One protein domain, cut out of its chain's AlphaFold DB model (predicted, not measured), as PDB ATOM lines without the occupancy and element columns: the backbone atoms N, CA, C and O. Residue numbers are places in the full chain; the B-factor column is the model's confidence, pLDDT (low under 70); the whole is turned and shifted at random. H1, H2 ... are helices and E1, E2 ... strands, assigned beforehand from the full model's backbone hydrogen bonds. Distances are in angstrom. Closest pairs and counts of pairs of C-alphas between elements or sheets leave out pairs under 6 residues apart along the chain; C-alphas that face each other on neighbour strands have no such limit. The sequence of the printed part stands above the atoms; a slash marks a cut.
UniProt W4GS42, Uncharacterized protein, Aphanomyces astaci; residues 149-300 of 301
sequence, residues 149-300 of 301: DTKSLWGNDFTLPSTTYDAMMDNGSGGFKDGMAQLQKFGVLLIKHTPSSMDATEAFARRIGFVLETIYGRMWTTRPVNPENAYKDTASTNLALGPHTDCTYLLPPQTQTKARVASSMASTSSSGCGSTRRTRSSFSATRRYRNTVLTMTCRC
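Overview. This is residues 149 to 300 of the 301 residues of an uncharacterized protein of Aphanomyces astaci (UniProt W4GS42). Little regular structure: a small core sheet of short strands sits among long loops, with H2 packed along it, H1 and H3 grazing it and H4 away from it. The 152 printed residues run E1 H1 H2 E2 H3 E3 H4 E4, 45 in named elements, mixed in class; sheet order is E1 E2 E4 E3, parallel. The whole is compact, radius of gyration 16.0 A, spanning 45 by 36 by 33 A.

Arrangement. E1, residues 162 to 164, is parallel to E2, residues 190 to 192; N 163 and O 190 are 2.9 A apart. H1, residues 165 to 169, touches residues 175 to 179 alone of H2, residues 175 to 186; C-alphas 168 and 176 are closest, 4.3 A. H3, residues 198 to 208, only just touches H1 with 3 pairs within 8 A, C-alphas 169 and 204 closest, 6.8 A. E3, residues 260 to 262, is parallel to E4, residues 293 to 296; N 296 and O 262 are 2.8 A apart. E2 and E4 meet only at a point. H4, residues 282 to 285, touches no helix.

Along the chain. E1 begins at C-alpha 162 (-83.116, -39.446, 198.595); E4 ends at C-alpha 296 (-89.794, -42.977, 204.022). H2 is 16.4 A long, H3 15.6 A.

Size, cuts and confidence. The printed part has no cut; the links H3 to E3 and E3 to H4 are long. Confidence is under 70 at residues 149 to 150, 227 to 230 and 252 to 300.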
ATOM      1  N   ASP A 149     -66.033 -37.159 211.194       57.78
ATOM      2  CA  ASP A 149     -65.798 -36.820 209.778       57.78
ATOM      3  C   ASP A 149     -66.668 -37.626 208.798       57.78
ATOM      4  O   ASP A 149     -67.002 -37.143 207.718       57.78
ATOM      5  N   THR A 150     -67.113 -38.818 209.201       65.94
ATOM      6  CA  THR A 150     -68.114 -39.582 208.454       65.94
ATOM      7  C   THR A 150     -69.487 -38.934 208.512       65.94
ATOM      8  O   THR A 150     -70.329 -39.255 207.680       65.94
ATOM      9  N   LYS A 151     -69.740 -38.042 209.480       80.50
ATOM     10  CA  LYS A 151     -71.020 -37.370 209.690       80.50
ATOM     11  C   LYS A 151     -70.973 -35.947 209.147       80.50
ATOM     12  O   LYS A 151     -70.002 -35.219 209.321       80.50
ATOM     13  N   SER A 152     -72.063 -35.504 208.540       84.56
ATOM     14  CA  SER A 152     -72.234 -34.112 208.128       84.56
ATOM     15  C   SER A 152     -73.362 -33.482 208.931       84.56
ATOM     16  O   SER A 152     -74.501 -33.946 208.887       84.56
ATOM     17  N   LEU A 153     -73.032 -32.433 209.688       86.06
ATOM     18  CA  LEU A 153     -74.028 -31.611 210.371       86.06
ATOM     19  C   LEU A 153     -74.752 -30.740 209.347       86.06
ATOM     20  O   LEU A 153     -74.159 -30.319 208.357       86.06
ATOM     21  N   TRP A 154     -76.030 -30.474 209.592       86.50
ATOM     22  CA  TRP A 154     -76.865 -29.737 208.657       86.50
ATOM     23  C   TRP A 154     -77.887 -28.854 209.378       86.50
ATOM     24  O   TRP A 154     -78.259 -29.120 210.527       86.50
ATOM     25  N   GLY A 155     -78.271 -27.759 208.717       84.75
ATOM     26  CA  GLY A 155     -79.197 -26.738 209.205       84.75
ATOM     27  C   GLY A 155     -80.426 -26.601 208.305       84.75
ATOM     28  O   GLY A 155     -80.892 -27.575 207.721       84.75
ATOM     29  N   ASN A 156     -80.971 -25.389 208.210       85.31
ATOM     30  CA  ASN A 156     -82.207 -25.122 207.457       85.31
ATOM     31  C   ASN A 156     -82.030 -25.195 205.931       85.31
ATOM     32  O   ASN A 156     -83.008 -25.333 205.207       85.31
ATOM     33  N   ASP A 157     -80.797 -25.094 205.451       87.44
ATOM     34  CA  ASP A 157     -80.381 -25.169 204.049       87.44
ATOM     35  C   ASP A 157     -80.176 -26.613 203.552       87.44
ATOM     36  O   ASP A 157     -79.775 -26.848 202.411       87.44
ATOM     37  N   PHE A 158     -80.462 -27.602 204.402       89.00
ATOM     38  CA  PHE A 158     -80.244 -29.006 204.099       89.00
ATOM     39  C   PHE A 158     -81.182 -29.534 203.013       89.00
ATOM     40  O   PHE A 158     -82.405 -29.542 203.163       89.00
ATOM     41  N   THR A 159     -80.598 -30.082 201.947       90.38
ATOM     42  CA  THR A 159     -81.342 -30.886 200.973       90.38
ATOM     43  C   THR A 159     -81.341 -32.344 201.412       90.38
ATOM     44  O   THR A 159     -80.288 -32.970 201.512       90.38
ATOM     45  N   LEU A 160     -82.534 -32.887 201.658       87.69
ATOM     46  CA  LEU A 160     -82.708 -34.257 202.129       87.69
ATOM     47  C   LEU A 160     -82.177 -35.260 201.083       87.69
ATOM     48  O   LEU A 160     -82.714 -35.292 199.969       87.69
ATOM     49  N   PRO A 161     -81.170 -36.099 201.404       91.00
ATOM     50  CA  PRO A 161     -80.728 -37.145 200.492       91.00
ATOM     51  C   PRO A 161     -81.889 -38.101 200.230       91.00
ATOM     52  O   PRO A 161     -82.666 -38.413 201.137       91.00
ATOM     53  N   SER A 162     -82.019 -38.564 198.988       92.69
ATOM     54  CA  SER A 162     -83.116 -39.446 198.595       92.69
ATOM     55  C   SER A 162     -82.673 -40.574 197.677       92.69
ATOM     56  O   SER A 162     -81.775 -40.378 196.864       92.69
ATOM     57  N   THR A 163     -83.365 -41.704 197.766       93.81
ATOM     58  CA  THR A 163     -83.220 -42.899 196.922       93.81
ATOM     59  C   THR A 163     -84.607 -43.491 196.617       93.81
ATOM     60  O   THR A 163     -85.618 -42.933 197.054       93.81
ATOM     61  N   THR A 164     -84.688 -44.593 195.872       94.75
ATOM     62  CA  THR A 164     -85.937 -45.327 195.597       94.75
ATOM     63  C   THR A 164     -86.002 -46.633 196.386       94.75
ATOM     64  O   THR A 164     -84.974 -47.180 196.781       94.75
ATOM     65  N   TYR A 165     -87.214 -47.130 196.634       94.00
ATOM     66  CA  TYR A 165     -87.425 -48.417 197.298       94.00
ATOM     67  C   TYR A 165     -86.743 -49.562 196.541       94.00
ATOM     68  O   TYR A 165     -85.987 -50.317 197.142       94.00
ATOM     69  N   ASP A 166     -86.912 -49.615 195.219       95.19
ATOM     70  CA  ASP A 166     -86.307 -50.658 194.384       95.19
ATOM     71  C   ASP A 166     -84.777 -50.653 194.476       95.19
ATOM     72  O   ASP A 166     -84.174 -51.703 194.672       95.19
ATOM     73  N   ALA A 167     -84.139 -49.477 194.451       94.62
ATOM     74  CA  ALA A 167     -82.686 -49.371 194.605       94.62
ATOM     75  C   ALA A 167     -82.196 -49.833 195.990       94.62
ATOM     76  O   ALA A 167     -81.070 -50.306 196.124       94.62
ATOM     77  N   MET A 168     -83.027 -49.687 197.026       93.75
ATOM     78  CA  MET A 168     -82.714 -50.136 198.383       93.75
ATOM     79  C   MET A 168     -82.988 -51.626 198.608       93.75
ATOM     80  O   MET A 168     -82.387 -52.221 199.501       93.75
ATOM     81  N   MET A 169     -83.888 -52.224 197.832       94.19
ATOM     82  CA  MET A 169     -84.222 -53.648 197.918       94.19
ATOM     83  C   MET A 169     -83.405 -54.511 196.953       94.19
ATOM     84  O   MET A 169     -83.312 -55.721 197.156       94.19
ATOM     85  N   ASP A 170     -82.789 -53.902 195.940       90.19
ATOM     86  CA  ASP A 170     -81.942 -54.592 194.978       90.19
ATOM     87  C   ASP A 170     -80.626 -55.116 195.596       90.19
ATOM     88  O   ASP A 170     -80.021 -54.508 196.484       90.19
ATOM     89  N   ASN A 171     -80.164 -56.265 195.095       82.06
ATOM     90  CA  ASN A 171     -78.959 -56.948 195.565       82.06
ATOM     91  C   ASN A 171     -77.727 -56.720 194.672       82.06
ATOM     92  O   ASN A 171     -76.628 -57.083 195.091       82.06
ATOM     93  N   GLY A 172     -77.874 -56.138 193.473       77.50
ATOM     94  CA  GLY A 172     -76.800 -56.087 192.469       77.50
ATOM     95  C   GLY A 172     -76.231 -54.701 192.144       77.50
ATOM     96  O   GLY A 172     -75.054 -54.583 191.821       77.50
ATOM     97  N   SER A 173     -77.031 -53.639 192.232       77.69
ATOM     98  CA  SER A 173     -76.698 -52.306 191.694       77.69
ATOM     99  C   SER A 173     -75.915 -51.391 192.639       77.69
ATOM    100  O   SER A 173     -75.572 -50.272 192.266       77.69
ATOM    101  N   GLY A 174     -75.648 -51.824 193.875       87.81
ATOM    102  CA  GLY A 174     -74.994 -50.996 194.896       87.81
ATOM    103  C   GLY A 174     -75.904 -49.948 195.555       87.81
ATOM    104  O   GLY A 174     -75.484 -49.331 196.534       87.81
ATOM    105  N   GLY A 175     -77.161 -49.805 195.112       92.62
ATOM    106  CA  GLY A 175     -78.110 -48.814 195.636       92.62
ATOM    107  C   GLY A 175     -78.323 -48.892 197.153       92.62
ATOM    108  O   GLY A 175     -78.313 -47.861 197.828       92.62
ATOM    109  N   PHE A 176     -78.402 -50.104 197.715       92.88
ATOM    110  CA  PHE A 176     -78.466 -50.303 199.165       92.88
ATOM    111  C   PHE A 176     -77.223 -49.754 199.885       92.88
ATOM    112  O   PHE A 176     -77.349 -49.032 200.873       92.88
ATOM    113  N   LYS A 177     -76.015 -50.046 199.380       91.31
ATOM    114  CA  LYS A 177     -74.752 -49.571 199.969       91.31
ATOM    115  C   LYS A 177     -74.681 -48.045 199.945       91.31
ATOM    116  O   LYS A 177     -74.366 -47.437 200.968       91.31
ATOM    117  N   ASP A 178     -75.019 -47.438 198.812       92.06
ATOM    118  CA  ASP A 178     -74.998 -45.986 198.648       92.06
ATOM    119  C   ASP A 178     -76.024 -45.309 199.562       92.06
ATOM    120  O   ASP A 178     -75.692 -44.360 200.273       92.06
ATOM    121  N   GLY A 179     -77.249 -45.839 199.627       91.69
ATOM    122  CA  GLY A 179     -78.281 -45.354 200.541       91.69
ATOM    123  C   GLY A 179     -77.853 -45.449 202.007       91.69
ATOM    124  O   GLY A 179     -77.960 -44.470 202.747       91.69
ATOM    125  N   MET A 180     -77.290 -46.584 202.430       90.62
ATOM    126  CA  MET A 180     -76.788 -46.749 203.798       90.62
ATOM    127  C   MET A 180     -75.611 -45.817 204.107       90.62
ATOM    128  O   MET A 180     -75.538 -45.293 205.220       90.62
ATOM    129  N   ALA A 181     -74.742 -45.528 203.134       88.62
ATOM    130  CA  ALA A 181     -73.682 -44.534 203.288       88.62
ATOM    131  C   ALA A 181     -74.248 -43.114 203.472       88.62
ATOM    132  O   ALA A 181     -73.787 -42.375 204.342       88.62
ATOM    133  N   GLN A 182     -75.293 -42.736 202.722       89.94
ATOM    134  CA  GLN A 182     -75.993 -41.456 202.916       89.94
ATOM    135  C   GLN A 182     -76.656 -41.378 204.298       89.94
ATOM    136  O   GLN A 182     -76.506 -40.373 204.997       89.94
ATOM    137  N   LEU A 183     -77.340 -42.447 204.723       87.75
ATOM    138  CA  LEU A 183     -77.957 -42.533 206.048       87.75
ATOM    139  C   LEU A 183     -76.907 -42.427 207.157       87.75
ATOM    140  O   LEU A 183     -77.103 -41.689 208.122       87.75
ATOM    141  N   GLN A 184     -75.774 -43.119 207.014       85.44
ATOM    142  CA  GLN A 184     -74.660 -43.007 207.945       85.44
ATOM    143  C   GLN A 184     -74.149 -41.566 207.978       85.44
ATOM    144  O   GLN A 184     -73.958 -41.040 209.072       85.44
ATOM    145  N   LYS A 185     -73.975 -40.913 206.827       85.88
ATOM    146  CA  LYS A 185     -73.404 -39.568 206.737       85.88
ATOM    147  C   LYS A 185     -74.297 -38.480 207.314       85.88
ATOM    148  O   LYS A 185     -73.854 -37.682 208.136       85.88
ATOM    149  N   PHE A 186     -75.557 -38.440 206.910       86.38
ATOM    150  CA  PHE A 186     -76.456 -37.345 207.271       86.38
ATOM    151  C   PHE A 186     -77.360 -37.669 208.458       86.38
ATOM    152  O   PHE A 186     -78.019 -36.782 208.998       86.38
ATOM    153  N   GLY A 187     -77.413 -38.934 208.873       84.62
ATOM    154  CA  GLY A 187     -78.334 -39.400 209.901       84.62
ATOM    155  C   GLY A 187     -79.788 -39.473 209.433       84.62
ATOM    156  O   GLY A 187     -80.642 -39.771 210.258       84.62
ATOM    157  N   VAL A 188     -80.073 -39.200 208.154       86.75
ATOM    158  CA  VAL A 188     -81.404 -39.257 207.540       86.75
ATOM    159  C   VAL A 188     -81.300 -39.566 206.047       86.75
ATOM    160  O   VAL A 188     -80.339 -39.164 205.397       86.75
ATOM    161  N   LEU A 189     -82.285 -40.289 205.513       88.00
ATOM    162  CA  LEU A 189     -82.434 -40.619 204.095       88.00
ATOM    163  C   LEU A 189     -83.924 -40.736 203.755       88.00
ATOM    164  O   LEU A 189     -84.683 -41.323 204.528       88.00
ATOM    165  N   LEU A 190     -84.318 -40.184 202.605       90.75
ATOM    166  CA  LEU A 190     -85.656 -40.293 202.036       90.75
ATOM    167  C   LEU A 190     -85.753 -41.454 201.049       90.75
ATOM    168  O   LEU A 190     -85.121 -41.420 199.996       90.75
ATOM    169  N   ILE A 191     -86.602 -42.437 201.331       91.38
ATOM    170  CA  ILE A 191     -86.892 -43.523 200.381       91.38
ATOM    171  C   ILE A 191     -88.208 -43.210 199.672       91.38
ATOM    172  O   ILE A 191     -89.257 -43.121 200.309       91.38
ATOM    173  N   LYS A 192     -88.126 -42.995 198.357       90.94
ATOM    174  CA  LYS A 192     -89.250 -42.690 197.465       90.94
ATOM    175  C   LYS A 192     -89.837 -43.971 196.880       90.94
ATOM    176  O   LYS A 192     -89.146 -44.983 196.778       90.94
ATOM    177  N   HIS A 193     -91.091 -43.896 196.434       92.12
ATOM    178  CA  HIS A 193     -91.790 -44.995 195.747       92.12
ATOM    179  C   HIS A 193     -91.861 -46.287 196.573       92.12
ATOM    180  O   HIS A 193     -91.898 -47.381 196.028       92.12
ATOM    181  N   THR A 194     -91.871 -46.164 197.900       89.31
ATOM    182  CA  THR A 194     -92.140 -47.304 198.781       89.31
ATOM    183  C   THR A 194     -93.601 -47.722 198.606       89.31
ATOM    184  O   THR A 194     -94.465 -46.840 198.642       89.31
ATOM    185  N   PRO A 195     -93.905 -49.018 198.411       91.25
ATOM    186  CA  PRO A 195     -95.282 -49.495 198.421       91.25
ATOM    187  C   PRO A 195     -95.953 -49.126 199.744       91.25
ATOM    188  O   PRO A 195     -95.346 -49.239 200.809       91.25
ATOM    189  N   SER A 196     -97.202 -48.668 199.702       87.06
ATOM    190  CA  SER A 196     -97.846 -48.120 200.895       87.06
ATOM    191  C   SER A 196     -98.509 -49.212 201.743       87.06
ATOM    192  O   SER A 196     -99.725 -49.245 201.924       87.06
ATOM    193  N   SER A 197     -97.685 -50.123 202.254       86.25
ATOM    194  CA  SER A 197     -98.072 -51.202 203.161       86.25
ATOM    195  C   SER A 197     -97.099 -51.310 204.339       86.25
ATOM    196  O   SER A 197     -95.929 -50.914 204.255       86.25
ATOM    197  N   MET A 198     -97.587 -51.849 205.463       85.56
ATOM    198  CA  MET A 198     -96.716 -52.176 206.598       85.56
ATOM    199  C   MET A 198     -95.697 -53.245 206.203       85.56
ATOM    200  O   MET A 198     -94.527 -53.101 206.542       85.56
ATOM    201  N   ASP A 199     -96.113 -54.230 205.404       91.06
ATOM    202  CA  ASP A 199     -95.257 -55.321 204.933       91.06
ATOM    203  C   ASP A 199     -94.053 -54.818 204.132       91.06
ATOM    204  O   ASP A 199     -92.938 -55.281 204.354       91.06
ATOM    205  N   ALA A 200     -94.229 -53.828 203.249       89.69
ATOM    206  CA  ALA A 200     -93.110 -53.244 202.503       89.69
ATOM    207  C   ALA A 200     -92.139 -52.485 203.423       89.69
ATOM    208  O   ALA A 200     -90.920 -52.538 203.252       89.69
ATOM    209  N   THR A 201     -92.671 -51.809 204.445       87.19
ATOM    210  CA  THR A 201     -91.851 -51.114 205.446       87.19
ATOM    211  C   THR A 201     -91.070 -52.113 206.308       87.19
ATOM    212  O   THR A 201     -89.879 -51.914 206.556       87.19
ATOM    213  N   GLU A 202     -91.710 -53.208 206.730       89.69
ATOM    214  CA  GLU A 202     -91.070 -54.298 207.471       89.69
ATOM    215  C   GLU A 202     -90.022 -55.022 206.619       89.69
ATOM    216  O   GLU A 202     -88.914 -55.264 207.100       89.69
ATOM    217  N   ALA A 203     -90.320 -55.319 205.352       92.50
ATOM    218  CA  ALA A 203     -89.384 -55.950 204.424       92.50
ATOM    219  C   ALA A 203     -88.102 -55.121 204.279       92.50
ATOM    220  O   ALA A 203     -86.996 -55.657 204.383       92.50
ATOM    221  N   PHE A 204     -88.235 -53.801 204.131       90.88
ATOM    222  CA  PHE A 204     -87.081 -52.911 204.095       90.88
ATOM    223  C   PHE A 204     -86.342 -52.836 205.446       90.88
ATOM    224  O   PHE A 204     -85.112 -52.887 205.480       90.88
ATOM    225  N   ALA A 205     -87.050 -52.783 206.580       89.62
ATOM    226  CA  ALA A 205     -86.410 -52.823 207.898       89.62
ATOM    227  C   ALA A 205     -85.593 -54.117 208.102       89.62
ATOM    228  O   ALA A 205     -84.469 -54.074 208.607       89.62
ATOM    229  N   ARG A 206     -86.119 -55.254 207.632       91.75
ATOM    230  CA  ARG A 206     -85.438 -56.557 207.644       91.75
ATOM    231  C   ARG A 206     -84.256 -56.637 206.681       91.75
ATOM    232  O   ARG A 206     -83.317 -57.388 206.921       91.75
ATOM    233  N   ARG A 207     -84.263 -55.841 205.610       91.75
ATOM    234  CA  ARG A 207     -83.104 -55.710 204.717       91.75
ATOM    235  C   ARG A 207     -81.918 -55.040 205.413       91.75
ATOM    236  O   ARG A 207     -80.775 -55.379 205.100       91.75
ATOM    237  N   ILE A 208     -82.185 -54.108 206.335       90.06
ATOM    238  CA  ILE A 208     -81.159 -53.463 207.170       90.06
ATOM    239  C   ILE A 208     -80.694 -54.396 208.295       90.06
ATOM    240  O   ILE A 208     -79.496 -54.490 208.552       90.06
ATOM    241  N   GLY A 209     -81.625 -55.050 208.992       89.25
ATOM    242  CA  GLY A 209     -81.323 -55.879 210.156       89.25
ATOM    243  C   GLY A 209     -82.549 -56.632 210.665       89.25
ATOM    244  O   GLY A 209     -83.231 -57.305 209.905       89.25
ATOM    245  N   PHE A 210     -82.848 -56.534 211.957       86.06
ATOM    246  CA  PHE A 210     -84.069 -57.098 212.533       86.06
ATOM    247  C   PHE A 210     -84.984 -55.990 213.054       86.06
ATOM    248  O   PHE A 210     -84.531 -54.913 213.444       86.06
ATOM    249  N   VAL A 211     -86.287 -56.268 213.077       86.19
ATOM    250  CA  VAL A 211     -87.274 -55.377 213.691       86.19
ATOM    251  C   VAL A 211     -87.260 -55.598 215.199       86.19
ATOM    252  O   VAL A 211     -87.452 -56.721 215.662       86.19
ATOM    253  N   LEU A 212     -87.024 -54.529 215.960       85.50
ATOM    254  CA  LEU A 212     -87.089 -54.560 217.417       85.50
ATOM    255  C   LEU A 212     -88.543 -54.388 217.866       85.50
ATOM    256  O   LEU A 212     -89.096 -53.292 217.778       85.50
ATOM    257  N   GLU A 213     -89.140 -55.469 218.355       88.38
ATOM    258  CA  GLU A 213     -90.489 -55.459 218.915       88.38
ATOM    259  C   GLU A 213     -90.541 -54.666 220.231       88.38
ATOM    260  O   GLU A 213     -89.608 -54.693 221.037       88.38
ATOM    261  N   THR A 214     -91.621 -53.910 220.428       86.00
ATOM    262  CA  THR A 214     -91.815 -53.042 221.598       86.00
ATOM    263  C   THR A 214     -93.192 -53.263 222.218       86.00
ATOM    264  O   THR A 214     -93.984 -54.055 221.716       86.00
ATOM    265  N   ILE A 215     -93.525 -52.499 223.262       86.44
ATOM    266  CA  ILE A 215     -94.876 -52.478 223.847       86.44
ATOM    267  C   ILE A 215     -95.980 -52.058 222.852       86.44
ATOM    268  O   ILE A 215     -97.150 -52.295 223.121       86.44
ATOM    269  N   TYR A 216     -95.624 -51.462 221.707       83.94
ATOM    270  CA  TYR A 216     -96.558 -51.122 220.621       83.94
ATOM    271  C   TYR A 216     -96.705 -52.243 219.578       83.94
ATOM    272  O   TYR A 216     -97.381 -52.062 218.567       83.94
ATOM    273  N   GLY A 217     -96.063 -53.392 219.808       86.38
ATOM    274  CA  GLY A 217     -95.958 -54.501 218.867       86.38
ATOM    275  C   GLY A 217     -94.725 -54.409 217.965       86.38
ATOM    276  O   GLY A 217     -93.819 -53.591 218.170       86.38
ATOM    277  N   ARG A 218     -94.687 -55.296 216.964       85.50
ATOM    278  CA  ARG A 218     -93.592 -55.410 215.986       85.50
ATOM    279  C   ARG A 218     -93.568 -54.243 214.999       85.50
ATOM    280  O   ARG A 218     -92.534 -53.610 214.823       85.50
ATOM    281  N   MET A 219     -94.712 -53.965 214.383       87.19
ATOM    282  CA  MET A 219     -94.956 -52.827 213.498       87.19
ATOM    283  C   MET A 219     -96.226 -52.126 213.977       87.19
ATOM    284  O   MET A 219     -97.149 -52.780 214.456       87.19
ATOM    285  N   TRP A 220     -96.281 -50.804 213.854       82.31
ATOM    286  CA  TRP A 220     -97.401 -49.997 214.337       82.31
ATOM    287  C   TRP A 220     -97.664 -48.821 213.391       82.31
ATOM    288  O   TRP A 220     -96.799 -48.423 212.607       82.31
ATOM    289  N   THR A 221     -98.876 -48.270 213.456       82.69
ATOM    290  CA  THR A 221     -99.323 -47.144 212.624       82.69
ATOM    291  C   THR A 221     -99.672 -45.927 213.478       82.69
ATOM    292  O   THR A 221    -100.305 -46.052 214.521       82.69
ATOM    293  N   THR A 222     -99.309 -44.727 213.013       81.06
ATOM    294  CA  THR A 222     -99.757 -43.450 213.608       81.06
ATOM    295  C   THR A 222    -101.188 -43.088 213.204       81.06
ATOM    296  O   THR A 222    -101.741 -42.108 213.687       81.06
ATOM    297  N   ARG A 223    -101.790 -43.841 212.274       78.56
ATOM    298  CA  ARG A 223    -103.152 -43.623 211.777       78.56
ATOM    299  C   ARG A 223    -103.966 -44.913 211.926       78.56
ATOM    300  O   ARG A 223    -104.223 -45.586 210.924       78.56
ATOM    301  N   PRO A 224    -104.313 -45.311 213.161       73.94
ATOM    302  CA  PRO A 224    -105.173 -46.464 213.384       73.94
ATOM    303  C   PRO A 224    -106.551 -46.214 212.754       73.94
ATOM    304  O   PRO A 224    -107.107 -45.124 212.865       73.94
ATOM    305  N   VAL A 225    -107.087 -47.219 212.058       74.81
ATOM    306  CA  VAL A 225    -108.415 -47.140 211.415       74.81
ATOM    307  C   VAL A 225    -109.539 -47.374 212.432       74.81
ATOM    308  O   VAL A 225    -110.608 -46.790 212.305       74.81
ATOM    309  N   ASN A 226    -109.282 -48.190 213.459       71.50
ATOM    310  CA  ASN A 226    -110.203 -48.440 214.568       71.50
ATOM    311  C   ASN A 226    -109.677 -47.736 215.841       71.50
ATOM    312  O   ASN A 226    -108.525 -47.990 216.207       71.50
ATOM    313  N   PRO A 227    -110.480 -46.897 216.526       67.31
ATOM    314  CA  PRO A 227    -110.127 -46.296 217.814       67.31
ATOM    315  C   PRO A 227    -109.713 -47.301 218.897       67.31
ATOM    316  O   PRO A 227    -108.877 -46.975 219.731       67.31
ATOM    317  N   GLU A 228    -110.234 -48.530 218.874       67.31
ATOM    318  CA  GLU A 228    -109.834 -49.595 219.811       67.31
ATOM    319  C   GLU A 228    -108.400 -50.088 219.565       67.31
ATOM    320  O   GLU A 228    -107.731 -50.556 220.483       67.31
ATOM    321  N   ASN A 229    -107.903 -49.918 218.335       64.62
ATOM    322  CA  ASN A 229    -106.522 -50.196 217.941       64.62
ATOM    323  C   ASN A 229    -105.625 -48.954 218.073       64.62
ATOM    324  O   ASN A 229    -104.467 -48.983 217.649       64.62
ATOM    325  N   ALA A 230    -106.149 -47.843 218.607       68.06
ATOM    326  CA  ALA A 230    -105.334 -46.685 218.914       68.06
ATOM    327  C   ALA A 230    -104.490 -46.968 220.153       68.06
ATOM    328  O   ALA A 230    -104.983 -47.344 221.218       68.06
ATOM    329  N   TYR A 231    -103.188 -46.762 220.013       73.94
ATOM    330  CA  TYR A 231    -102.280 -46.820 221.143       73.94
ATOM    331  C   TYR A 231    -102.600 -45.669 222.107       73.94
ATOM    332  O   TYR A 231    -103.059 -44.601 221.701       73.94
ATOM    333  N   LYS A 232    -102.341 -45.851 223.403       80.75
ATOM    334  CA  LYS A 232    -102.424 -44.753 224.381       80.75
ATOM    335  C   LYS A 232    -101.190 -43.848 224.261       80.75
ATOM    336  O   LYS A 232    -100.412 -43.726 225.200       80.75
ATOM    337  N   ASP A 233    -100.996 -43.272 223.078       82.12
ATOM    338  CA  ASP A 233     -99.853 -42.445 222.708       82.12
ATOM    339  C   ASP A 233    -100.314 -41.207 221.928       82.12
ATOM    340  O   ASP A 233    -101.256 -41.254 221.134       82.12
ATOM    341  N   THR A 234     -99.637 -40.080 222.128       83.88
ATOM    342  CA  THR A 234     -99.945 -38.830 221.425       83.88
ATOM    343  C   THR A 234     -99.752 -38.968 219.909       83.88
ATOM    344  O   THR A 234    -100.420 -38.268 219.146       83.88
ATOM    345  N   ALA A 235     -98.905 -39.901 219.457       83.12
ATOM    346  CA  ALA A 235     -98.655 -40.196 218.048       83.12
ATOM    347  C   ALA A 235     -99.840 -40.815 217.291       83.12
ATOM    348  O   ALA A 235     -99.834 -40.783 216.062       83.12
ATOM    349  N   SER A 236    -100.855 -41.345 217.983       81.81
ATOM    350  CA  SER A 236    -102.118 -41.799 217.371       81.81
ATOM    351  C   SER A 236    -103.232 -40.746 217.417       81.81
ATOM    352  O   SER A 236    -104.389 -41.057 217.145       81.81
ATOM    353  N   THR A 237    -102.900 -39.496 217.757       81.44
ATOM    354  CA  THR A 237    -103.832 -38.357 217.759       81.44
ATOM    355  C   THR A 237    -103.485 -37.353 216.653       81.44
ATOM    356  O   THR A 237    -102.428 -37.432 216.033       81.44
ATOM    357  N   ASN A 238    -104.351 -36.358 216.436       82.94
ATOM    358  CA  ASN A 238    -104.088 -35.241 215.519       82.94
ATOM    359  C   ASN A 238    -103.377 -34.051 216.196       82.94
ATOM    360  O   ASN A 238    -103.318 -32.960 215.625       82.94
ATOM    361  N   LEU A 239    -102.867 -34.224 217.420       85.19
ATOM    362  CA  LEU A 239    -102.121 -33.176 218.113       85.19
ATOM    363  C   LEU A 239    -100.738 -32.988 217.478       85.19
ATOM    364  O   LEU A 239    -100.077 -33.944 217.073       85.19
ATOM    365  N   ALA A 240    -100.284 -31.737 217.403       85.81
ATOM    366  CA  ALA A 240     -98.970 -31.425 216.862       85.81
ATOM    367  C   ALA A 240     -97.859 -31.988 217.762       85.81
ATOM    368  O   ALA A 240     -97.811 -31.704 218.959       85.81
ATOM    369  N   LEU A 241     -96.928 -32.735 217.165       81.62
ATOM    370  CA  LEU A 241     -95.741 -33.239 217.851       81.62
ATOM    371  C   LEU A 241     -94.536 -32.346 217.547       81.62
ATOM    372  O   LEU A 241     -94.159 -32.153 216.389       81.62
ATOM    373  N   GLY A 242     -93.911 -31.814 218.599       82.94
ATOM    374  CA  GLY A 242     -92.624 -31.130 218.489       82.94
ATOM    375  C   GLY A 242     -91.482 -32.100 218.149       82.94
ATOM    376  O   GLY A 242     -91.670 -33.318 218.201       82.94
ATOM    377  N   PRO A 243     -90.276 -31.596 217.819       81.56
ATOM    378  CA  PRO A 243     -89.105 -32.449 217.640       81.56
ATOM    379  C   PRO A 243     -88.824 -33.265 218.907       81.56
ATOM    380  O   PRO A 243     -88.640 -32.699 219.981       81.56
ATOM    381  N   HIS A 244     -88.778 -34.587 218.776       80.19
ATOM    382  CA  HIS A 244     -88.553 -35.515 219.879       80.19
ATOM    383  C   HIS A 244     -87.764 -36.736 219.398       80.19
ATOM    384  O   HIS A 244     -87.501 -36.906 218.208       80.19
ATOM    385  N   THR A 245     -87.367 -37.568 220.352       80.88
ATOM    386  CA  THR A 245     -86.812 -38.899 220.112       80.88
ATOM    387  C   THR A 245     -87.767 -39.908 220.715       80.88
ATOM    388  O   THR A 245     -88.159 -39.772 221.872       80.88
ATOM    389  N   ASP A 246     -88.156 -40.901 219.939       78.25
ATOM    390  CA  ASP A 246     -89.188 -41.842 220.337       78.25
ATOM    391  C   ASP A 246     -88.672 -42.893 221.326       78.25
ATOM    392  O   ASP A 246     -87.499 -43.280 221.314       78.25
ATOM    393  N   CYS A 247     -89.593 -43.429 222.129       81.62
ATOM    394  CA  CYS A 247     -89.341 -44.521 223.069       81.62
ATOM    395  C   CYS A 247     -88.241 -44.237 224.110       81.62
ATOM    396  O   CYS A 247     -87.535 -45.163 224.508       81.62
ATOM    397  N   THR A 248     -88.088 -42.990 224.569       80.06
ATOM    398  CA  THR A 248     -87.111 -42.606 225.614       80.06
ATOM    399  C   THR A 248     -87.390 -43.228 226.981       80.06
ATOM    400  O   THR A 248     -86.485 -43.319 227.802       80.06
ATOM    401  N   TYR A 249     -88.623 -43.681 227.218       81.75
ATOM    402  CA  TYR A 249     -89.036 -44.429 228.410       81.75
ATOM    403  C   TYR A 249     -88.680 -45.922 228.350       81.75
ATOM    404  O   TYR A 249     -88.739 -46.602 229.371       81.75
ATOM    405  N   LEU A 250     -88.311 -46.459 227.179       79.69
ATOM    406  CA  LEU A 250     -87.735 -47.799 227.096       79.69
ATOM    407  C   LEU A 250     -86.250 -47.661 227.401       79.69
ATOM    408  O   LEU A 250     -85.568 -47.004 226.622       79.69
ATOM    409  N   LEU A 251     -85.752 -48.289 228.471       71.12
ATOM    410  CA  LEU A 251     -84.314 -48.459 228.706       71.12
ATOM    411  C   LEU A 251     -83.716 -49.172 227.483       71.12
ATOM    412  O   LEU A 251     -83.901 -50.382 227.340       71.12
ATOM    413  N   PRO A 252     -83.038 -48.476 226.555       55.16
ATOM    414  CA  PRO A 252     -82.350 -49.172 225.490       55.16
ATOM    415  C   PRO A 252     -81.077 -49.770 226.110       55.16
ATOM    416  O   PRO A 252     -80.476 -49.130 226.981       55.16
ATOM    417  N   PRO A 253     -80.567 -50.927 225.655       40.72
ATOM    418  CA  PRO A 253     -79.134 -51.154 225.798       40.72
ATOM    419  C   PRO A 253     -78.429 -49.934 225.179       40.72
ATOM    420  O   PRO A 253     -78.728 -49.559 224.043       40.72
ATOM    421  N   GLN A 254     -77.580 -49.266 225.968       35.97
ATOM    422  CA  GLN A 254     -77.130 -47.866 225.837       35.97
ATOM    423  C   GLN A 254     -76.374 -47.485 224.539       35.97
ATOM    424  O   GLN A 254     -75.741 -46.435 224.478       35.97
ATOM    425  N   THR A 255     -76.420 -48.289 223.478       35.31
ATOM    426  CA  THR A 255     -75.626 -48.089 222.256       35.31
ATOM    427  C   THR A 255     -76.283 -48.563 220.956       35.31
ATOM    428  O   THR A 255     -75.649 -48.476 219.906       35.31
ATOM    429  N   GLN A 256     -77.541 -49.022 220.949       36.22
ATOM    430  CA  GLN A 256     -78.184 -49.377 219.678       36.22
ATOM    431  C   GLN A 256     -78.706 -48.140 218.938       36.22
ATOM    432  O   GLN A 256     -79.680 -47.506 219.343       36.22
ATOM    433  N   THR A 257     -78.081 -47.840 217.798       40.91
ATOM    434  CA  THR A 257     -78.633 -46.987 216.741       40.91
ATOM    435  C   THR A 257     -79.985 -47.558 216.310       40.91
ATOM    436  O   THR A 257     -80.049 -48.453 215.469       40.91
ATOM    437  N   LYS A 258     -81.088 -47.070 216.885       44.84
ATOM    438  CA  LYS A 258     -82.432 -47.398 216.397       44.84
ATOM    439  C   LYS A 258     -82.619 -46.696 215.054       44.84
ATOM    440  O   LYS A 258     -82.979 -45.523 215.009       44.84
ATOM    441  N   ALA A 259     -82.355 -47.397 213.952       44.94
ATOM    442  CA  ALA A 259     -82.781 -46.949 212.634       44.94
ATOM    443  C   ALA A 259     -84.313 -47.012 212.593       44.94
ATOM    444  O   ALA A 259     -84.909 -48.049 212.318       44.94
ATOM    445  N   ARG A 260     -84.968 -45.904 212.948       52.00
ATOM    446  CA  ARG A 260     -86.423 -45.796 212.865       52.00
ATOM    447  C   ARG A 260     -86.803 -45.629 211.409       52.00
ATOM    448  O   ARG A 260     -86.557 -44.570 210.854       52.00
ATOM    449  N   VAL A 261     -87.391 -46.662 210.818       52.69
ATOM    450  CA  VAL A 261     -87.963 -46.633 209.472       52.69
ATOM    451  C   VAL A 261     -89.402 -46.123 209.582       52.69
ATOM    452  O   VAL A 261     -90.283 -46.855 210.021       52.69
ATOM    453  N   ALA A 262     -89.654 -44.859 209.235       51.50
ATOM    454  CA  ALA A 262     -90.999 -44.284 209.311       51.50
ATOM    455  C   ALA A 262     -91.571 -43.999 207.919       51.50
ATOM    456  O   ALA A 262     -91.158 -43.026 207.290       51.50
ATOM    457  N   SER A 263     -92.564 -44.768 207.466       44.06
ATOM    458  CA  SER A 263     -93.321 -44.449 206.247       44.06
ATOM    459  C   SER A 263     -94.362 -43.351 206.489       44.06
ATOM    460  O   SER A 263     -94.864 -43.172 207.600       44.06
ATOM    461  N   SER A 264     -94.631 -42.533 205.472       43.00
ATOM    462  CA  SER A 264     -95.645 -41.474 205.490       43.00
ATOM    463  C   SER A 264     -96.424 -41.501 204.190       43.00
ATOM    464  O   SER A 264     -95.814 -41.384 203.127       43.00
ATOM    465  N   MET A 265     -97.747 -41.572 204.271       35.09
ATOM    466  CA  MET A 265     -98.632 -41.310 203.139       35.09
ATOM    467  C   MET A 265     -98.997 -39.823 203.140       35.09
ATOM    468  O   MET A 265     -99.554 -39.335 204.122       35.09
ATOM    469  N   ALA A 266     -98.697 -39.102 202.059       29.31
ATOM    470  CA  ALA A 266     -99.264 -37.775 201.831       29.31
ATOM    471  C   ALA A 266    -100.561 -37.932 201.022       29.31
ATOM    472  O   ALA A 266    -100.515 -38.400 199.887       29.31
ATOM    473  N   SER A 267    -101.710 -37.564 201.594       28.30
ATOM    474  CA  SER A 267    -102.980 -37.507 200.863       28.30
ATOM    475  C   SER A 267    -103.106 -36.177 200.121       28.30
ATOM    476  O   SER A 267    -103.091 -35.117 200.743       28.30
ATOM    477  N   THR A 268    -103.293 -36.221 198.805       27.91
ATOM    478  CA  THR A 268    -103.828 -35.101 198.020       27.91
ATOM    479  C   THR A 268    -105.349 -35.077 198.159       27.91
ATOM    480  O   THR A 268    -106.067 -35.520 197.271       27.91
ATOM    481  N   SER A 269    -105.859 -34.594 199.293       27.56
ATOM    482  CA  SER A 269    -107.255 -34.156 199.391       27.56
ATOM    483  C   SER A 269    -107.298 -32.633 199.327       27.56
ATOM    484  O   SER A 269    -106.498 -31.958 199.966       27.56
ATOM    485  N   SER A 270    -108.236 -32.090 198.554       30.83
ATOM    486  CA  SER A 270    -108.474 -30.657 198.313       30.83
ATOM    487  C   SER A 270    -108.909 -29.850 199.551       30.83
ATOM    488  O   SER A 270    -109.192 -28.660 199.446       30.83
ATOM    489  N   SER A 271    -108.929 -30.459 200.734       32.09
ATOM    490  CA  SER A 271    -109.037 -29.788 202.026       32.09
ATOM    491  C   SER A 271    -107.627 -29.582 202.585       32.09
ATOM    492  O   SER A 271    -106.893 -30.547 202.768       32.09
ATOM    493  N   GLY A 272    -107.238 -28.329 202.840       28.05
ATOM    494  CA  GLY A 272    -105.883 -27.866 203.198       28.05
ATOM    495  C   GLY A 272    -105.240 -28.413 204.488       28.05
ATOM    496  O   GLY A 272    -104.452 -27.715 205.120       28.05
ATOM    497  N   CYS A 273    -105.534 -29.645 204.893       28.97
ATOM    498  CA  CYS A 273    -104.886 -30.357 205.983       28.97
ATOM    499  C   CYS A 273    -103.672 -31.140 205.449       28.97
ATOM    500  O   CYS A 273    -103.685 -32.363 205.317       28.97
ATOM    501  N   GLY A 274    -102.612 -30.419 205.083       32.44
ATOM    502  CA  GLY A 274    -101.319 -31.022 204.764       32.44
ATOM    503  C   GLY A 274    -100.512 -31.277 206.038       32.44
ATOM    504  O   GLY A 274    -100.207 -30.340 206.775       32.44
ATOM    505  N   SER A 275    -100.114 -32.523 206.305       45.38
ATOM    506  CA  SER A 275     -99.153 -32.802 207.379       45.38
ATOM    507  C   SER A 275     -97.751 -32.360 206.946       45.38
ATOM    508  O   SER A 275     -97.234 -32.852 205.943       45.38
ATOM    509  N   THR A 276     -97.103 -31.476 207.705       43.84
ATOM    510  CA  THR A 276     -95.700 -31.097 207.463       43.84
ATOM    511  C   THR A 276     -94.788 -31.886 208.401       43.84
ATOM    512  O   THR A 276     -94.821 -31.667 209.610       43.84
ATOM    513  N   ARG A 277     -93.942 -32.783 207.871       56.06
ATOM    514  CA  ARG A 277     -92.875 -33.418 208.668       56.06
ATOM    515  C   ARG A 277     -91.702 -32.453 208.813       56.06
ATOM    516  O   ARG A 277     -91.188 -31.946 207.822       56.06
ATOM    517  N   ARG A 278     -91.263 -32.226 210.053       49.50
ATOM    518  CA  ARG A 278     -90.047 -31.469 210.371       49.50
ATOM    519  C   ARG A 278     -89.026 -32.410 210.994       49.50
ATOM    520  O   ARG A 278     -89.279 -32.982 212.048       49.50
ATOM    521  N   THR A 279     -87.872 -32.548 210.356       52.69
ATOM    522  CA  THR A 279     -86.699 -33.227 210.917       52.69
ATOM    523  C   THR A 279     -85.630 -32.183 211.227       52.69
ATOM    524  O   THR A 279     -85.486 -31.193 210.512       52.69
ATOM    525  N   ARG A 280     -84.889 -32.365 212.324       46.91
ATOM    526  CA  ARG A 280     -83.797 -31.467 212.725       46.91
ATOM    527  C   ARG A 280     -82.585 -32.297 213.117       46.91
ATOM    528  O   ARG A 280     -82.727 -33.269 213.852       46.91
ATOM    529  N   SER A 281     -81.397 -31.893 212.674       49.09
ATOM    530  CA  SER A 281     -80.151 -32.472 213.178       49.09
ATOM    531  C   SER A 281     -79.959 -32.079 214.645       49.09
ATOM    532  O   SER A 281     -79.583 -30.944 214.952       49.09
ATOM    533  N   SER A 282     -80.211 -33.010 215.570       49.38
ATOM    534  CA  SER A 282     -80.027 -32.781 217.013       49.38
ATOM    535  C   SER A 282     -78.573 -32.451 217.375       49.38
ATOM    536  O   SER A 282     -78.326 -31.702 218.318       49.38
ATOM    537  N   PHE A 283     -77.615 -32.936 216.582       49.56
ATOM    538  CA  PHE A 283     -76.183 -32.663 216.734       49.56
ATOM    539  C   PHE A 283     -75.770 -31.238 216.359       49.56
ATOM    540  O   PHE A 283     -74.836 -30.690 216.939       49.56
ATOM    541  N   SER A 284     -76.456 -30.646 215.379       48.94
ATOM    542  CA  SER A 284     -76.269 -29.239 215.020       48.94
ATOM    543  C   SER A 284     -76.831 -28.328 216.120       48.94
ATOM    544  O   SER A 284     -76.241 -27.305 216.455       48.94
ATOM    545  N   ALA A 285     -77.934 -28.747 216.756       44.47
ATOM    546  CA  ALA A 285     -78.574 -28.014 217.850       44.47
ATOM    547  C   ALA A 285     -77.859 -28.162 219.208       44.47
ATOM    548  O   ALA A 285     -77.908 -27.255 220.033       44.47
ATOM    549  N   THR A 286     -77.201 -29.294 219.450       43.31
ATOM    550  CA  THR A 286     -76.451 -29.582 220.677       43.31
ATOM    551  C   THR A 286     -75.221 -30.387 220.285       43.31
ATOM    552  O   THR A 286     -75.339 -31.523 219.838       43.31
ATOM    553  N   ARG A 287     -74.019 -29.823 220.438       36.44
ATOM    554  CA  ARG A 287     -72.730 -30.423 220.026       36.44
ATOM    555  C   ARG A 287     -72.378 -31.777 220.704       36.44
ATOM    556  O   ARG A 287     -71.205 -32.135 220.730       36.44
ATOM    557  N   ARG A 288     -73.326 -32.520 221.306       31.84
ATOM    558  CA  ARG A 288     -73.050 -33.650 222.217       31.84
ATOM    559  C   ARG A 288     -73.896 -34.939 222.134       31.84
ATOM    560  O   ARG A 288     -73.530 -35.849 222.863       31.84
ATOM    561  N   TYR A 289     -74.918 -35.133 221.284       33.75
ATOM    562  CA  TYR A 289     -75.710 -36.393 221.356       33.75
ATOM    563  C   TYR A 289     -76.080 -37.068 220.032       33.75
ATOM    564  O   TYR A 289     -76.493 -36.405 219.084       33.75
ATOM    565  N   ARG A 290     -75.948 -38.412 220.012       42.62
ATOM    566  CA  ARG A 290     -76.026 -39.281 218.829       42.62
ATOM    567  C   ARG A 290     -77.393 -39.902 218.559       42.62
ATOM    568  O   ARG A 290     -77.714 -40.876 219.214       42.62
ATOM    569  N   ASN A 291     -78.119 -39.421 217.538       39.41
ATOM    570  CA  ASN A 291     -79.334 -40.071 217.014       39.41
ATOM    571  C   ASN A 291     -79.402 -40.057 215.471       39.41
ATOM    572  O   ASN A 291     -78.991 -39.091 214.829       39.41
ATOM    573  N   THR A 292     -79.931 -41.134 214.882       40.38
ATOM    574  CA  THR A 292     -80.165 -41.333 213.437       40.38
ATOM    575  C   THR A 292     -81.662 -41.562 213.215       40.38
ATOM    576  O   THR A 292     -82.272 -42.328 213.953       40.38
ATOM    577  N   VAL A 293     -82.265 -40.908 212.222       41.38
ATOM    578  CA  VAL A 293     -83.705 -40.969 211.924       41.38
ATOM    579  C   VAL A 293     -83.890 -41.269 210.440       41.38
ATOM    580  O   VAL A 293     -83.460 -40.479 209.612       41.38
ATOM    581  N   LEU A 294     -84.562 -42.363 210.071       40.41
ATOM    582  CA  LEU A 294     -84.898 -42.653 208.673       40.41
ATOM    583  C   LEU A 294     -86.350 -42.240 208.376       40.41
ATOM    584  O   LEU A 294     -87.266 -42.495 209.152       40.41
ATOM    585  N   THR A 295     -86.589 -41.581 207.241       39.41
ATOM    586  CA  THR A 295     -87.938 -41.138 206.849       39.41
ATOM    587  C   THR A 295     -88.263 -41.679 205.460       39.41
ATOM    588  O   THR A 295     -87.599 -41.329 204.499       39.41
ATOM    589  N   MET A 296     -89.288 -42.513 205.319       34.09
ATOM    590  CA  MET A 296     -89.794 -42.977 204.022       34.09
ATOM    591  C   MET A 296     -91.054 -42.191 203.647       34.09
ATOM    592  O   MET A 296     -91.860 -41.849 204.519       34.09
ATOM    593  N   THR A 297     -91.252 -41.906 202.360       29.23
ATOM    594  CA  THR A 297     -92.499 -41.295 201.874       29.23
ATOM    595  C   THR A 297     -93.110 -42.127 200.752       29.23
ATOM    596  O   THR A 297     -92.460 -42.480 199.767       29.23
ATOM    597  N   CYS A 298     -94.399 -42.427 200.902       27.30
ATOM    598  CA  CYS A 298     -95.236 -43.004 199.861       27.30
ATOM    599  C   CYS A 298     -95.914 -41.866 199.092       27.30
ATOM    600  O   CYS A 298     -96.469 -40.943 199.695       27.30
ATOM    601  N   ARG A 299     -95.884 -41.939 197.759       23.81
ATOM    602  CA  ARG A 299     -96.688 -41.086 196.879       23.81
ATOM    603  C   ARG A 299     -97.884 -41.931 196.440       23.81
ATOM    604  O   ARG A 299     -97.658 -42.980 195.845       23.81
ATOM    605  N   CYS A 300     -99.109 -41.521 196.762       22.30
ATOM    606  CA  CYS A 300    -100.287 -42.130 196.142       22.30
ATOM    607  C   CYS A 300    -100.308 -41.755 194.652       22.30
ATOM    608  O   CYS A 300     -99.995 -40.608 194.313       22.30
TER     609      CYS A 300